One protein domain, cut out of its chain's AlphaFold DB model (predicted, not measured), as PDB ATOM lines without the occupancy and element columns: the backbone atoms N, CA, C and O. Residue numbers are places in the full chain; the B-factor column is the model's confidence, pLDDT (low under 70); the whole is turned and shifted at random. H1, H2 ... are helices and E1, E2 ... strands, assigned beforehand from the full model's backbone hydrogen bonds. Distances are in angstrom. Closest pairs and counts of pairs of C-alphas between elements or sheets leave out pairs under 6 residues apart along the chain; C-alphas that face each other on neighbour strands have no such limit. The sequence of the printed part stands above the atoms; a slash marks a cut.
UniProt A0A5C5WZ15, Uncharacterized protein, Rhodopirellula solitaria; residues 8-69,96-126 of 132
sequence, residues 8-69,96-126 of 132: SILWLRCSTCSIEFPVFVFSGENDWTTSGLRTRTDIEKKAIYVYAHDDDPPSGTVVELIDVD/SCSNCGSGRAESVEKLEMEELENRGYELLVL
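Overview. This is residues 8 to 69 and 96 to 126 of the 132 residues of an uncharacterized protein of Rhodopirellula solitaria (UniProt A0A5C5WZ15). Two small three-stranded sheets meet where E2, at the edge of one, runs beside E3 and E4 of the other; the short helix H2 packs on the first sheet at E1 and reaches E7 of the second. Residues 28 to 33 stick out at one end, and E5 lies near E6 without joining either sheet. The printed part has 93 residues with two named helices and seven named strands, in the order E1 E2 H1 E3 E4 E5 E6 H2 E7; of the 53 residues in named elements strands hold 43, and the class is mostly strand; the sheets run E2 E1 E6, antiparallel, and E3 E4 E7, mixed. It is compact, with a radius of gyration of the C-alphas of 12.8 A and spans of 34 by 28 by 25 A.

Arrangement. E1, residues 8 to 14, is the inner strand of a strongly twisted sheet. E2, residues 20 to 26, forms a hairpin with it, antiparallel at 145 degrees, with N 10 and O 23 2.9 A apart, within hydrogen-bond range. E6, residues 104 to 111, is antiparallel to E1 at 141 degrees, with N 11 and O 109 at 2.9 A, and bends by 58 degrees at residue 108. E3, residues 37 to 42, and E4, residues 47 to 52, form a second hairpin at 157 degrees, with N 40 and O 49 at 3.0 A. E7, residues 122 to 125, is parallel to E4 at 9 degrees, with N 48 and O 122 at 2.8 A. Between the sheets, the closest C-alphas of E2 and E3, those of Val 23 and Thr 41, are 6.3 A apart. H2, residues 113 to 118, is on the first sheet at a height of 9.5 A, over E1 and along the strands, at 2 degrees to E1 on the local plane; it is only just not over E6, where 2 of its C-alphas fall. It only grazes the second sheet. H1, residues 31 to 34, is on neither sheet. E5, residues 65 to 69, pairs with no named strand and is near E6. In H2 every O i to N i+4 pair is within hydrogen-bond range; H1 is too short for one.

Along the chain. E1 begins at C-alpha 8 (281.252, 287.117, 430.059) and is 18.9 A long. E2 measures 19.7 A, E3 16.9 A, E4 16.3 A and E6 19.4 A. E7 ends at C-alpha 125 (283.330, 278.895, 419.268).

Size, cuts and confidence. The C-alphas of Cys 17 and Asn 30, the two farthest apart, are 35.4 A apart. Residues 70 to 95 are not printed; C-alphas 69 and 96 are 14.4 A apart across the cut. The link from E4 to E5, residues 53 to 64, is long. Residues 29 to 32 have pLDDT under 70.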
ATOM      1  N   SER A   8     280.418 287.151 428.865       92.50
ATOM      2  CA  SER A   8     281.252 287.117 430.059       92.50
ATOM      3  C   SER A   8     281.376 285.690 430.557       92.50
ATOM      4  O   SER A   8     280.428 284.911 430.464       92.50
ATOM      5  N   ILE A   9     282.527 285.362 431.131       95.44
ATOM      6  CA  ILE A   9     282.738 284.072 431.777       95.44
ATOM      7  C   ILE A   9     282.436 284.231 433.260       95.44
ATOM      8  O   ILE A   9     282.982 285.110 433.924       95.44
ATOM      9  N   LEU A  10     281.565 283.379 433.789       96.06
ATOM     10  CA  LEU A  10     281.312 283.290 435.222       96.06
ATOM     11  C   LEU A  10     281.941 282.013 435.754       96.06
ATOM     12  O   LEU A  10     281.695 280.934 435.217       96.06
ATOM     13  N   TRP A  11     282.713 282.125 436.829       97.12
ATOM     14  CA  TRP A  11     283.145 280.961 437.588       97.12
ATOM     15  C   TRP A  11     282.077 280.631 438.619       97.12
ATOM     16  O   TRP A  11     281.686 281.476 439.436       97.12
ATOM     17  N   LEU A  12     281.578 279.405 438.559       96.69
ATOM     18  CA  LEU A  12     280.515 278.931 439.421       96.69
ATOM     19  C   LEU A  12     281.063 277.958 440.451       96.69
ATOM     20  O   LEU A  12     281.962 277.173 440.156       96.69
ATOM     21  N   ARG A  13     280.446 277.944 441.631       97.06
ATOM     22  CA  ARG A  13     280.689 276.935 442.662       97.06
ATOM     23  C   ARG A  13     279.383 276.308 443.114       97.06
ATOM     24  O   ARG A  13     278.467 277.003 443.554       97.06
ATOM     25  N   CYS A  14     279.296 274.983 443.041       95.50
ATOM     26  CA  CYS A  14     278.142 274.249 443.548       95.50
ATOM     27  C   CYS A  14     278.159 274.175 445.076       95.50
ATOM     28  O   CYS A  14     279.113 273.675 445.663       95.50
ATOM     29  N   SER A  15     277.073 274.584 445.732       93.31
ATOM     30  CA  SER A  15     276.947 274.476 447.193       93.31
ATOM     31  C   SER A  15     276.767 273.035 447.689       93.31
ATOM     32  O   SER A  15     277.036 272.747 448.850       93.31
ATOM     33  N   THR A  16     276.335 272.119 446.817       94.50
ATOM     34  CA  THR A  16     276.053 270.719 447.169       94.50
ATOM     35  C   THR A  16     277.280 269.821 447.036       94.50
ATOM     36  O   THR A  16     277.644 269.139 447.986       94.50
ATOM     37  N   CYS A  17     277.929 269.808 445.866       94.75
ATOM     38  CA  CYS A  17     279.082 268.935 445.604       94.75
ATOM     39  C   CYS A  17     280.429 269.673 445.600       94.75
ATOM     40  O   CYS A  17     281.455 269.054 445.343       94.75
ATOM     41  N   SER A  18     280.439 270.982 445.885       94.81
ATOM     42  CA  SER A  18     281.635 271.839 445.920       94.81
ATOM     43  C   SER A  18     282.439 271.929 444.623       94.81
ATOM     44  O   SER A  18     283.483 272.574 444.625       94.81
ATOM     45  N   ILE A  19     281.969 271.337 443.521       95.00
ATOM     46  CA  ILE A  19     282.657 271.458 442.241       95.00
ATOM     47  C   ILE A  19     282.596 272.896 441.735       95.00
ATOM     48  O   ILE A  19     281.592 273.598 441.912       95.00
ATOM     49  N   GLU A  20     283.673 273.290 441.075       96.19
ATOM     50  CA  GLU A  20     283.821 274.586 440.448       96.19
ATOM     51  C   GLU A  20     284.014 274.428 438.948       96.19
ATOM     52  O   GLU A  20     284.703 273.512 438.493       96.19
ATOM     53  N   PHE A  21     283.364 275.293 438.180       96.44
ATOM     54  CA  PHE A  21     283.394 275.231 436.727       96.44
ATOM     55  C   PHE A  21     282.983 276.575 436.120       96.44
ATOM     56  O   PHE A  21     282.192 277.309 436.722       96.44
ATOM     57  N   PRO A  22     283.486 276.910 434.925       97.06
ATOM     58  CA  PRO A  22     283.110 278.128 434.241       97.06
ATOM     59  C   PRO A  22     281.850 277.931 433.392       97.06
ATOM     60  O   PRO A  22     281.568 276.838 432.894       97.06
ATOM     61  N   VAL A  23     281.121 279.016 433.163       95.44
ATOM     62  CA  VAL A  23     280.072 279.106 432.140       95.44
ATOM     63  C   VAL A  23     280.253 280.383 431.336       95.44
ATOM     64  O   VAL A  23     280.669 281.407 431.879       95.44
ATOM     65  N   PHE A  24     279.917 280.337 430.049       94.44
ATOM     66  CA  PHE A  24     279.833 281.534 429.218       94.44
ATOM     67  C   PHE A  24     278.404 282.074 429.234       94.44
ATOM     68  O   PHE A  24     277.441 281.330 429.030       94.44
ATOM     69  N   VAL A  25     278.276 283.372 429.483       91.50
ATOM     70  CA  VAL A  25     277.009 284.099 429.513       91.50
ATOM     71  C   VAL A  25     277.029 285.121 428.395       91.50
ATOM     72  O   VAL A  25     277.860 286.026 428.402       91.50
ATOM     73  N   PHE A  26     276.115 284.978 427.440       90.19
ATOM     74  CA  PHE A  26     275.999 285.917 426.334       90.19
ATOM     75  C   PHE A  26     275.581 287.308 426.816       90.19
ATOM     76  O   PHE A  26     274.752 287.452 427.718       90.19
ATOM     77  N   SER A  27     276.117 288.330 426.161       85.19
ATOM     78  CA  SER A  27     275.635 289.705 426.229       85.19
ATOM     79  C   SER A  27     275.321 290.181 424.817       85.19
ATOM     80  O   SER A  27     276.030 289.851 423.875       85.19
ATOM     81  N   GLY A  28     274.255 290.952 424.658       76.50
ATOM     82  CA  GLY A  28     273.921 291.584 423.387       76.50
ATOM     83  C   GLY A  28     273.036 292.795 423.628       76.50
ATOM     84  O   GLY A  28     272.320 292.852 424.628       76.50
ATOM     85  N   GLU A  29     273.086 293.764 422.717       64.81
ATOM     86  CA  GLU A  29     272.254 294.975 422.792       64.81
ATOM     87  C   GLU A  29     270.751 294.662 422.699       64.81
ATOM     88  O   GLU A  29     269.904 295.435 423.147       64.81
ATOM     89  N   ASN A  30     270.413 293.519 422.108       65.25
ATOM     90  CA  ASN A  30     269.066 293.079 421.794       65.25
ATOM     91  C   ASN A  30     269.007 291.544 421.739       65.25
ATOM     92  O   ASN A  30     269.937 290.885 421.269       65.25
ATOM     93  N   ASP A  31     267.879 290.981 422.184       63.66
ATOM     94  CA  ASP A  31     267.663 289.531 422.334       63.66
ATOM     95  C   ASP A  31     267.932 288.740 421.043       63.66
ATOM     96  O   ASP A  31     268.375 287.595 421.080       63.66
ATOM     97  N   TRP A  32     267.740 289.373 419.886       67.69
ATOM     98  CA  TRP A  32     267.980 288.796 418.563       67.69
ATOM     99  C   TRP A  32     269.446 288.446 418.305       67.69
ATOM    100  O   TRP A  32     269.715 287.493 417.584       67.69
ATOM    101  N   THR A  33     270.387 289.174 418.910       70.00
ATOM    102  CA  THR A  33     271.833 288.996 418.685       70.00
ATOM    103  C   THR A  33     272.362 287.710 419.320       70.00
ATOM    104  O   THR A  33     273.331 287.130 418.842       70.00
ATOM    105  N   THR A  34     271.701 287.241 420.379       78.06
ATOM    106  CA  THR A  34     272.056 286.001 421.094       78.06
ATOM    107  C   THR A  34     271.032 284.886 420.866       78.06
ATOM    108  O   THR A  34     271.245 283.741 421.272       78.06
ATOM    109  N   SER A  35     269.923 285.206 420.189       78.88
ATOM    110  CA  SER A  35     268.889 284.248 419.811       78.88
ATOM    111  C   SER A  35     269.483 283.172 418.909       78.88
ATOM    112  O   SER A  35     270.161 283.461 417.928       78.88
ATOM    113  N   GLY A  36     269.243 281.914 419.268       85.06
ATOM    114  CA  GLY A  36     269.822 280.768 418.571       85.06
ATOM    115  C   GLY A  36     271.232 280.391 419.024       85.06
ATOM    116  O   GLY A  36     271.722 279.371 418.568       85.06
ATOM    117  N   LEU A  37     271.869 281.110 419.951       88.75
ATOM    118  CA  LEU A  37     273.150 280.682 420.521       88.75
ATOM    119  C   LEU A  37     272.950 279.814 421.764       88.75
ATOM    120  O   LEU A  37     271.987 279.973 422.526       88.75
ATOM    121  N   ARG A  38     273.860 278.863 421.970       90.69
ATOM    122  CA  ARG A  38     273.865 277.942 423.111       90.69
ATOM    123  C   ARG A  38     275.265 277.808 423.684       90.69
ATOM    124  O   ARG A  38     276.254 278.008 422.981       90.69
ATOM    125  N   THR A  39     275.335 277.440 424.965       93.00
ATOM    126  CA  THR A  39     276.597 277.097 425.625       93.00
ATOM    127  C   THR A  39     276.530 275.726 426.285       93.00
ATOM    128  O   THR A  39     275.460 275.270 426.703       93.00
ATOM    129  N   ARG A  40     277.672 275.043 426.347       93.94
ATOM    130  CA  ARG A  40     277.873 273.818 427.133       93.94
ATOM    131  C   ARG A  40     279.216 273.884 427.837       93.94
ATOM    132  O   ARG A  40     280.194 274.308 427.233       93.94
ATOM    133  N   THR A  41     279.260 273.416 429.078       94.50
ATOM    134  CA  THR A  41     280.512 273.268 429.823       94.50
ATOM    135  C   THR A  41     280.857 271.791 429.934       94.50
ATOM    136  O   THR A  41     280.070 270.991 430.445       94.50
ATOM    137  N   ASP A  42     282.048 271.432 429.479       95.00
ATOM    138  CA  ASP A  42     282.650 270.114 429.638       95.00
ATOM    139  C   ASP A  42     283.770 270.214 430.680       95.00
ATOM    140  O   ASP A  42     284.831 270.783 430.425       95.00
ATOM    141  N   ILE A  43     283.503 269.720 431.892       93.19
ATOM    142  CA  ILE A  43     284.455 269.795 433.010       93.19
ATOM    143  C   ILE A  43     285.648 268.864 432.773       93.19
ATOM    144  O   ILE A  43     286.774 269.207 433.128       93.19
ATOM    145  N   GLU A  44     285.411 267.695 432.173       93.69
ATOM    146  CA  GLU A  44     286.448 266.684 431.956       93.69
ATOM    147  C   GLU A  44     287.445 267.150 430.900       93.69
ATOM    148  O   GLU A  44     288.656 267.095 431.118       93.69
ATOM    149  N   LYS A  45     286.936 267.673 429.779       95.50
ATOM    150  CA  LYS A  45     287.768 268.251 428.714       95.50
ATOM    151  C   LYS A  45     288.235 269.667 429.016       95.50
ATOM    152  O   LYS A  45     289.039 270.198 428.258       95.50
ATOM    153  N   LYS A  46     287.725 270.268 430.093       95.88
ATOM    154  CA  LYS A  46     287.922 271.672 430.446       95.88
ATOM    155  C   LYS A  46     287.652 272.598 429.258       95.88
ATOM    156  O   LYS A  46     288.497 273.375 428.835       95.88
ATOM    157  N   ALA A  47     286.449 272.518 428.709       95.94
ATOM    158  CA  ALA A  47     286.050 273.342 427.577       95.94
ATOM    159  C   ALA A  47     284.685 273.981 427.819       95.94
ATOM    160  O   ALA A  47     283.788 273.375 428.409       95.94
ATOM    161  N   ILE A  48     284.522 275.205 427.331       95.62
ATOM    162  CA  ILE A  48     283.223 275.840 427.155       95.62
ATOM    163  C   ILE A  48     282.963 275.910 425.660       95.62
ATOM    164  O   ILE A  48     283.715 276.542 424.924       95.62
ATOM    165  N   TYR A  49     281.891 275.278 425.211       94.75
ATOM    166  CA  TYR A  49     281.474 275.325 423.821       94.75
ATOM    167  C   TYR A  49     280.410 276.389 423.627       94.75
ATOM    168  O   TYR A  49     279.434 276.426 424.378       94.75
ATOM    169  N   VAL A  50     280.567 277.199 422.589       92.69
ATOM    170  CA  VAL A  50     279.571 278.150 422.092       92.69
ATOM    171  C   VAL A  50     279.199 277.738 420.673       92.69
ATOM    172  O   VAL A  50     280.072 277.665 419.816       92.69
ATOM    173  N   TYR A  51     277.928 277.444 420.425       91.12
ATOM    174  CA  TYR A  51     277.453 276.848 419.167       91.12
ATOM    175  C   TYR A  51     276.050 277.356 418.815       91.12
ATOM    176  O   TYR A  51     275.361 277.914 419.684       91.12
ATOM    177  N   ALA A  52     275.629 277.201 417.556       89.06
ATOM    178  CA  ALA A  52     274.270 277.547 417.154       89.06
ATOM    179  C   ALA A  52     273.286 276.442 417.566       89.06
ATOM    180  O   ALA A  52     273.639 275.278 417.718       89.06
ATOM    181  N   HIS A  53     272.026 276.807 417.777       87.00
ATOM    182  CA  HIS A  53     270.984 275.892 418.235       87.00
ATOM    183  C   HIS A  53     270.717 274.755 417.245       87.00
ATOM    184  O   HIS A  53     270.354 273.666 417.686       87.00
ATOM    185  N   ASP A  54     270.894 275.037 415.955       86.50
ATOM    186  CA  ASP A  54     270.651 274.107 414.855       86.50
ATOM    187  C   ASP A  54     271.867 273.204 414.558       86.50
ATOM    188  O   ASP A  54     271.744 272.271 413.766       86.50
ATOM    189  N   ASP A  55     273.017 273.449 415.203       86.94
ATOM    190  CA  ASP A  55     274.218 272.620 415.070       86.94
ATOM    191  C   ASP A  55     274.129 271.357 415.943       86.94
ATOM    192  O   ASP A  55     273.448 271.322 416.978       86.94
ATOM    193  N   ASP A  56     274.900 270.328 415.577       87.50
ATOM    194  CA  ASP A  56     275.074 269.151 416.424       87.50
ATOM    195  C   ASP A  56     275.673 269.557 417.785       87.50
ATOM    196  O   ASP A  56     276.743 270.177 417.847       87.50
ATOM    197  N   PRO A  57     275.022 269.206 418.909       87.38
ATOM    198  CA  PRO A  57     275.471 269.663 420.206       87.38
ATOM    199  C   PRO A  57     276.807 268.999 420.583       87.38
ATOM    200  O   PRO A  57     276.911 267.768 420.568       87.38
ATOM    201  N   PRO A  58     277.811 269.779 421.017       90.62
ATOM    202  CA  PRO A  58     279.081 269.236 421.481       90.62
ATOM    203  C   PRO A  58     278.917 268.484 422.813       90.62
ATOM    204  O   PRO A  58     277.854 268.494 423.452       90.62
ATOM    205  N   SER A  59     279.992 267.825 423.253       89.50
ATOM    206  CA  SER A  59     280.027 267.166 424.563       89.50
ATOM    207  C   SER A  59     279.884 268.161 425.724       89.50
ATOM    208  O   SER A  59     279.853 269.380 425.546       89.50
ATOM    209  N   GLY A  60     279.764 267.619 426.934       90.00
ATOM    210  CA  GLY A  60     279.557 268.398 428.146       90.00
ATOM    211  C   GLY A  60     278.085 268.577 428.495       90.00
ATOM    212  O   GLY A  60     277.192 267.928 427.943       90.00
ATOM    213  N   THR A  61     277.847 269.461 429.455       89.75
ATOM    214  CA  THR A  61     276.545 269.627 430.099       89.75
ATOM    215  C   THR A  61     275.989 271.011 429.813       89.75
ATOM    216  O   THR A  61     276.710 272.012 429.868       89.75
ATOM    217  N   VAL A  62     274.694 271.070 429.507       89.31
ATOM    218  CA  VAL A  62     273.961 272.337 429.467       89.31
ATOM    219  C   VAL A  62     273.749 272.789 430.902       89.31
ATOM    220  O   VAL A  62     273.157 272.070 431.707       89.31
ATOM    221  N   VAL A  63     274.249 273.976 431.218       89.31
ATOM    222  CA  VAL A  63     274.099 274.576 432.538       89.31
ATOM    223  C   VAL A  63     273.020 275.646 432.448       89.31
ATOM    224  O   VAL A  63     273.181 276.655 431.765       89.31
ATOM    225  N   GLU A  64     271.898 275.408 433.113       89.88
ATOM    226  CA  GLU A  64     270.704 276.243 433.008       89.88
ATOM    227  C   GLU A  64     270.722 277.343 434.065       89.88
ATOM    228  O   GLU A  64     271.008 277.080 435.235       89.88
ATOM    229  N   LEU A  65     270.399 278.573 433.664       91.38
ATOM    230  CA  LEU A  65     270.213 279.674 434.603       91.38
ATOM    231  C   LEU A  65     268.907 279.452 435.376       91.38
ATOM    232  O   LEU A  65     267.827 279.458 434.794       91.38
ATOM    233  N   ILE A  66     269.015 279.284 436.691       92.31
ATOM    234  CA  ILE A  66     267.880 279.072 437.594       92.31
ATOM    235  C   ILE A  66     267.338 280.411 438.094       92.31
ATOM    236  O   ILE A  66     266.128 280.610 438.148       92.31
ATOM    237  N   ASP A  67     268.225 281.309 438.528       91.81
ATOM    238  CA  ASP A  67     267.847 282.590 439.129       91.81
ATOM    239  C   ASP A  67     268.999 283.600 439.035       91.81
ATOM    240  O   ASP A  67     270.168 283.228 438.915       91.81
ATOM    241  N   VAL A  68     268.676 284.885 439.139       91.50
ATOM    242  CA  VAL A  68     269.659 285.958 439.307       91.50
ATOM    243  C   VAL A  68     269.301 286.722 440.574       91.50
ATOM    244  O   VAL A  68     268.304 287.444 440.633       91.50
ATOM    245  N   ASP A  69     270.140 286.592 441.598       89.81
ATOM    246  CA  ASP A  69     269.998 287.330 442.848       89.81
ATOM    247  C   ASP A  69     270.438 288.783 442.644       89.81
ATOM    248  O   ASP A  69     271.583 289.176 442.896       89.81
ATOM    249  N   SER A  96     272.144 275.567 437.387       94.19
ATOM    250  CA  SER A  96     272.199 274.129 437.663       94.19
ATOM    251  C   SER A  96     273.650 273.642 437.728       94.19
ATOM    252  O   SER A  96     274.540 274.143 437.044       94.19
ATOM    253  N   CYS A  97     273.938 272.681 438.605       93.06
ATOM    254  CA  CYS A  97     275.281 272.121 438.700       93.06
ATOM    255  C   CYS A  97     275.551 271.146 437.550       93.06
ATOM    256  O   CYS A  97     274.867 270.132 437.429       93.06
ATOM    257  N   SER A  98     276.620 271.396 436.796       89.81
ATOM    258  CA  SER A  98     277.092 270.545 435.695       89.81
ATOM    259  C   SER A  98     277.513 269.129 436.111       89.81
ATOM    260  O   SER A  98     277.540 268.244 435.267       89.81
ATOM    261  N   ASN A  99     277.832 268.899 437.391       91.06
ATOM    262  CA  ASN A  99     278.270 267.594 437.898       91.06
ATOM    263  C   ASN A  99     277.141 266.785 438.546       91.06
ATOM    264  O   ASN A  99     276.907 265.639 438.191       91.06
ATOM    265  N   CYS A 100     276.443 267.365 439.529       90.75
ATOM    266  CA  CYS A 100     275.433 266.623 440.292       90.75
ATOM    267  C   CYS A 100     274.004 266.783 439.755       90.75
ATOM    268  O   CYS A 100     273.115 266.079 440.225       90.75
ATOM    269  N   GLY A 101     273.757 267.707 438.817       80.12
ATOM    270  CA  GLY A 101     272.450 267.949 438.188       80.12
ATOM    271  C   GLY A 101     271.381 268.569 439.099       80.12
ATOM    272  O   GLY A 101     270.576 269.372 438.642       80.12
ATOM    273  N   SER A 102     271.383 268.256 440.397       77.81
ATOM    274  CA  SER A 102     270.394 268.716 441.380       77.81
ATOM    275  C   SER A 102     270.875 269.870 442.268       77.81
ATOM    276  O   SER A 102     270.087 270.448 443.014       77.81
ATOM    277  N   GLY A 103     272.173 270.182 442.245       82.31
ATOM    278  CA  GLY A 103     272.772 271.239 443.063       82.31
ATOM    279  C   GLY A 103     272.653 272.624 442.428       82.31
ATOM    280  O   GLY A 103     272.649 272.757 441.206       82.31
ATOM    281  N   ARG A 104     272.616 273.668 443.265       92.94
ATOM    282  CA  ARG A 104     272.672 275.075 442.825       92.94
ATOM    283  C   ARG A 104     274.130 275.529 442.788       92.94
ATOM    284  O   ARG A 104     274.842 275.389 443.784       92.94
ATOM    285  N   ALA A 105     274.576 276.028 441.641       95.31
ATOM    286  CA  ALA A 105     275.904 276.587 441.443       95.31
ATOM    287  C   ALA A 105     275.821 278.110 441.361       95.31
ATOM    288  O   ALA A 105     275.085 278.652 440.543       95.31
ATOM    289  N   GLU A 106     276.536 278.798 442.242       96.19
ATOM    290  CA  GLU A 106     276.485 280.255 442.351       96.19
ATOM    291  C   GLU A 106     277.727 280.881 441.729       96.19
ATOM    292  O   GLU A 106     278.832 280.362 441.901       96.19
ATOM    293  N   SER A 107     277.558 282.008 441.035       95.06
ATOM    294  CA  SER A 107     278.680 282.786 440.517       95.06
ATOM    295  C   SER A 107     279.481 283.383 441.667       95.06
ATOM    296  O   SER A 107     278.959 284.212 442.421       95.06
ATOM    297  N   VAL A 108     280.742 282.985 441.777       94.69
ATOM    298  CA  VAL A 108     281.662 283.492 442.803       94.69
ATOM    299  C   VAL A 108     282.565 284.595 442.259       94.69
ATOM    300  O   VAL A 108     282.959 285.491 443.002       94.69
ATOM    301  N   GLU A 109     282.823 284.590 440.955       94.25
ATOM    302  CA  GLU A 109     283.622 285.601 440.263       94.25
ATOM    303  C   GLU A 109     283.271 285.641 438.770       94.25
ATOM    304  O   GLU A 109     282.712 284.696 438.205       94.25
ATOM    305  N   LYS A 110     283.607 286.765 438.142       94.38
ATOM    306  CA  LYS A 110     283.625 286.922 436.690       94.38
ATOM    307  C   LYS A 110     285.083 286.834 436.258       94.38
ATOM    308  O   LYS A 110     285.906 287.504 436.875       94.38
ATOM    309  N   LEU A 111     285.360 286.020 435.246       94.56
ATOM    310  CA  LEU A 111     286.703 285.802 434.725       94.56
ATOM    311  C   LEU A 111     286.906 286.531 433.404       94.56
ATOM    312  O   LEU A 111     285.991 286.602 432.573       94.56
ATOM    313  N   GLU A 112     288.130 286.996 433.205       94.50
ATOM    314  CA  GLU A 112     288.648 287.343 431.884       94.50
ATOM    315  C   GLU A 112     289.131 286.083 431.143       94.50
ATOM    316  O   GLU A 112     289.381 285.035 431.748       94.50
ATOM    317  N   MET A 113     289.280 286.174 429.817       93.25
ATOM    318  CA  MET A 113     289.724 285.045 428.980       93.25
ATOM    319  C   MET A 113     291.063 284.450 429.443       93.25
ATOM    320  O   MET A 113     291.182 283.236 429.572       93.25
ATOM    321  N   GLU A 114     292.041 285.299 429.767       95.38
ATOM    322  CA  GLU A 114     293.361 284.866 430.247       95.38
ATOM    323  C   GLU A 114     293.263 284.060 431.556       95.38
ATOM    324  O   GLU A 114     293.969 283.074 431.759       95.38
ATOM    325  N   GLU A 115     292.352 284.433 432.457       95.88
ATOM    326  CA  GLU A 115     292.150 283.718 433.719       95.88
ATOM    327  C   GLU A 115     291.481 282.356 433.512       95.88
ATOM    328  O   GLU A 115     291.795 281.402 434.230       95.88
ATOM    329  N   LEU A 116     290.579 282.250 432.531       95.75
ATOM    330  CA  LEU A 116     289.983 280.977 432.128       95.75
ATOM    331  C   LEU A 116     291.065 280.011 431.622       95.75
ATOM    332  O   LEU A 116     291.138 278.869 432.090       95.75
ATOM    333  N   GLU A 117     291.935 280.492 430.734       95.31
ATOM    334  CA  GLU A 117     293.053 279.725 430.172       95.31
ATOM    335  C   GLU A 117     294.050 279.304 431.257       95.31
ATOM    336  O   GLU A 117     294.457 278.142 431.316       95.31
ATOM    337  N   ASN A 118     294.363 280.198 432.200       96.50
ATOM    338  CA  ASN A 118     295.218 279.894 433.352       96.50
ATOM    339  C   ASN A 118     294.629 278.809 434.272       96.50
ATOM    340  O   ASN A 118     295.370 278.088 434.944       96.50
ATOM    341  N   ARG A 119     293.300 278.645 434.293       95.50
ATOM    342  CA  ARG A 119     292.612 277.541 434.995       95.50
ATOM    343  C   ARG A 119     292.537 276.259 434.161       95.50
ATOM    344  O   ARG A 119     292.018 275.237 434.625       95.50
ATOM    345  N   GLY A 120     293.107 276.291 432.959       96.19
ATOM    346  CA  GLY A 120     293.204 275.182 432.025       96.19
ATOM    347  C   GLY A 120     291.923 274.929 431.246       96.19
ATOM    348  O   GLY A 120     291.747 273.802 430.797       96.19
ATOM    349  N   TYR A 121     291.030 275.920 431.150       96.81
ATOM    350  CA  TYR A 121     289.828 275.837 430.329       96.81
ATOM    351  C   TYR A 121     290.001 276.589 429.009       96.81
ATOM    352  O   TYR A 121     290.652 277.627 428.969       96.81
ATOM    353  N   GLU A 122     289.355 276.103 427.954       96.25
ATOM    354  CA  GLU A 122     289.314 276.766 426.646       96.25
ATOM    355  C   GLU A 122     287.880 277.183 426.281       96.25
ATOM    356  O   GLU A 122     286.918 276.477 426.597       96.25
ATOM    357  N   LEU A 123     287.723 278.326 425.605       94.44
ATOM    358  CA  LEU A 123     286.455 278.743 425.001       94.44
ATOM    359  C   LEU A 123     286.467 278.409 423.505       94.44
ATOM    360  O   LEU A 123     287.180 279.036 422.724       94.44
ATOM    361  N   LEU A 124     285.641 277.451 423.103       93.94
ATOM    362  CA  LEU A 124     285.545 276.960 421.733       93.94
ATOM    363  C   LEU A 124     284.271 277.485 421.069       93.94
ATOM    364  O   LEU A 124     283.160 277.109 421.443       93.94
ATOM    365  N   VAL A 125     284.435 278.346 420.065       90.88
ATOM    366  CA  VAL A 125     283.330 278.895 419.268       90.88
ATOM    367  C   VAL A 125     283.165 278.068 417.993       90.88
ATOM    368  O   VAL A 125     284.046 278.070 417.138       90.88
ATOM    369  N   LEU A 126     282.037 277.368 417.872       89.06
ATOM    370  CA  LEU A 126     281.750 276.384 416.822       89.06
ATOM    371  C   LEU A 126     280.727 276.861 415.779       89.06
ATOM    372  O   LEU A 126     280.232 276.059 415.003       89.06
TER     373      LEU A 126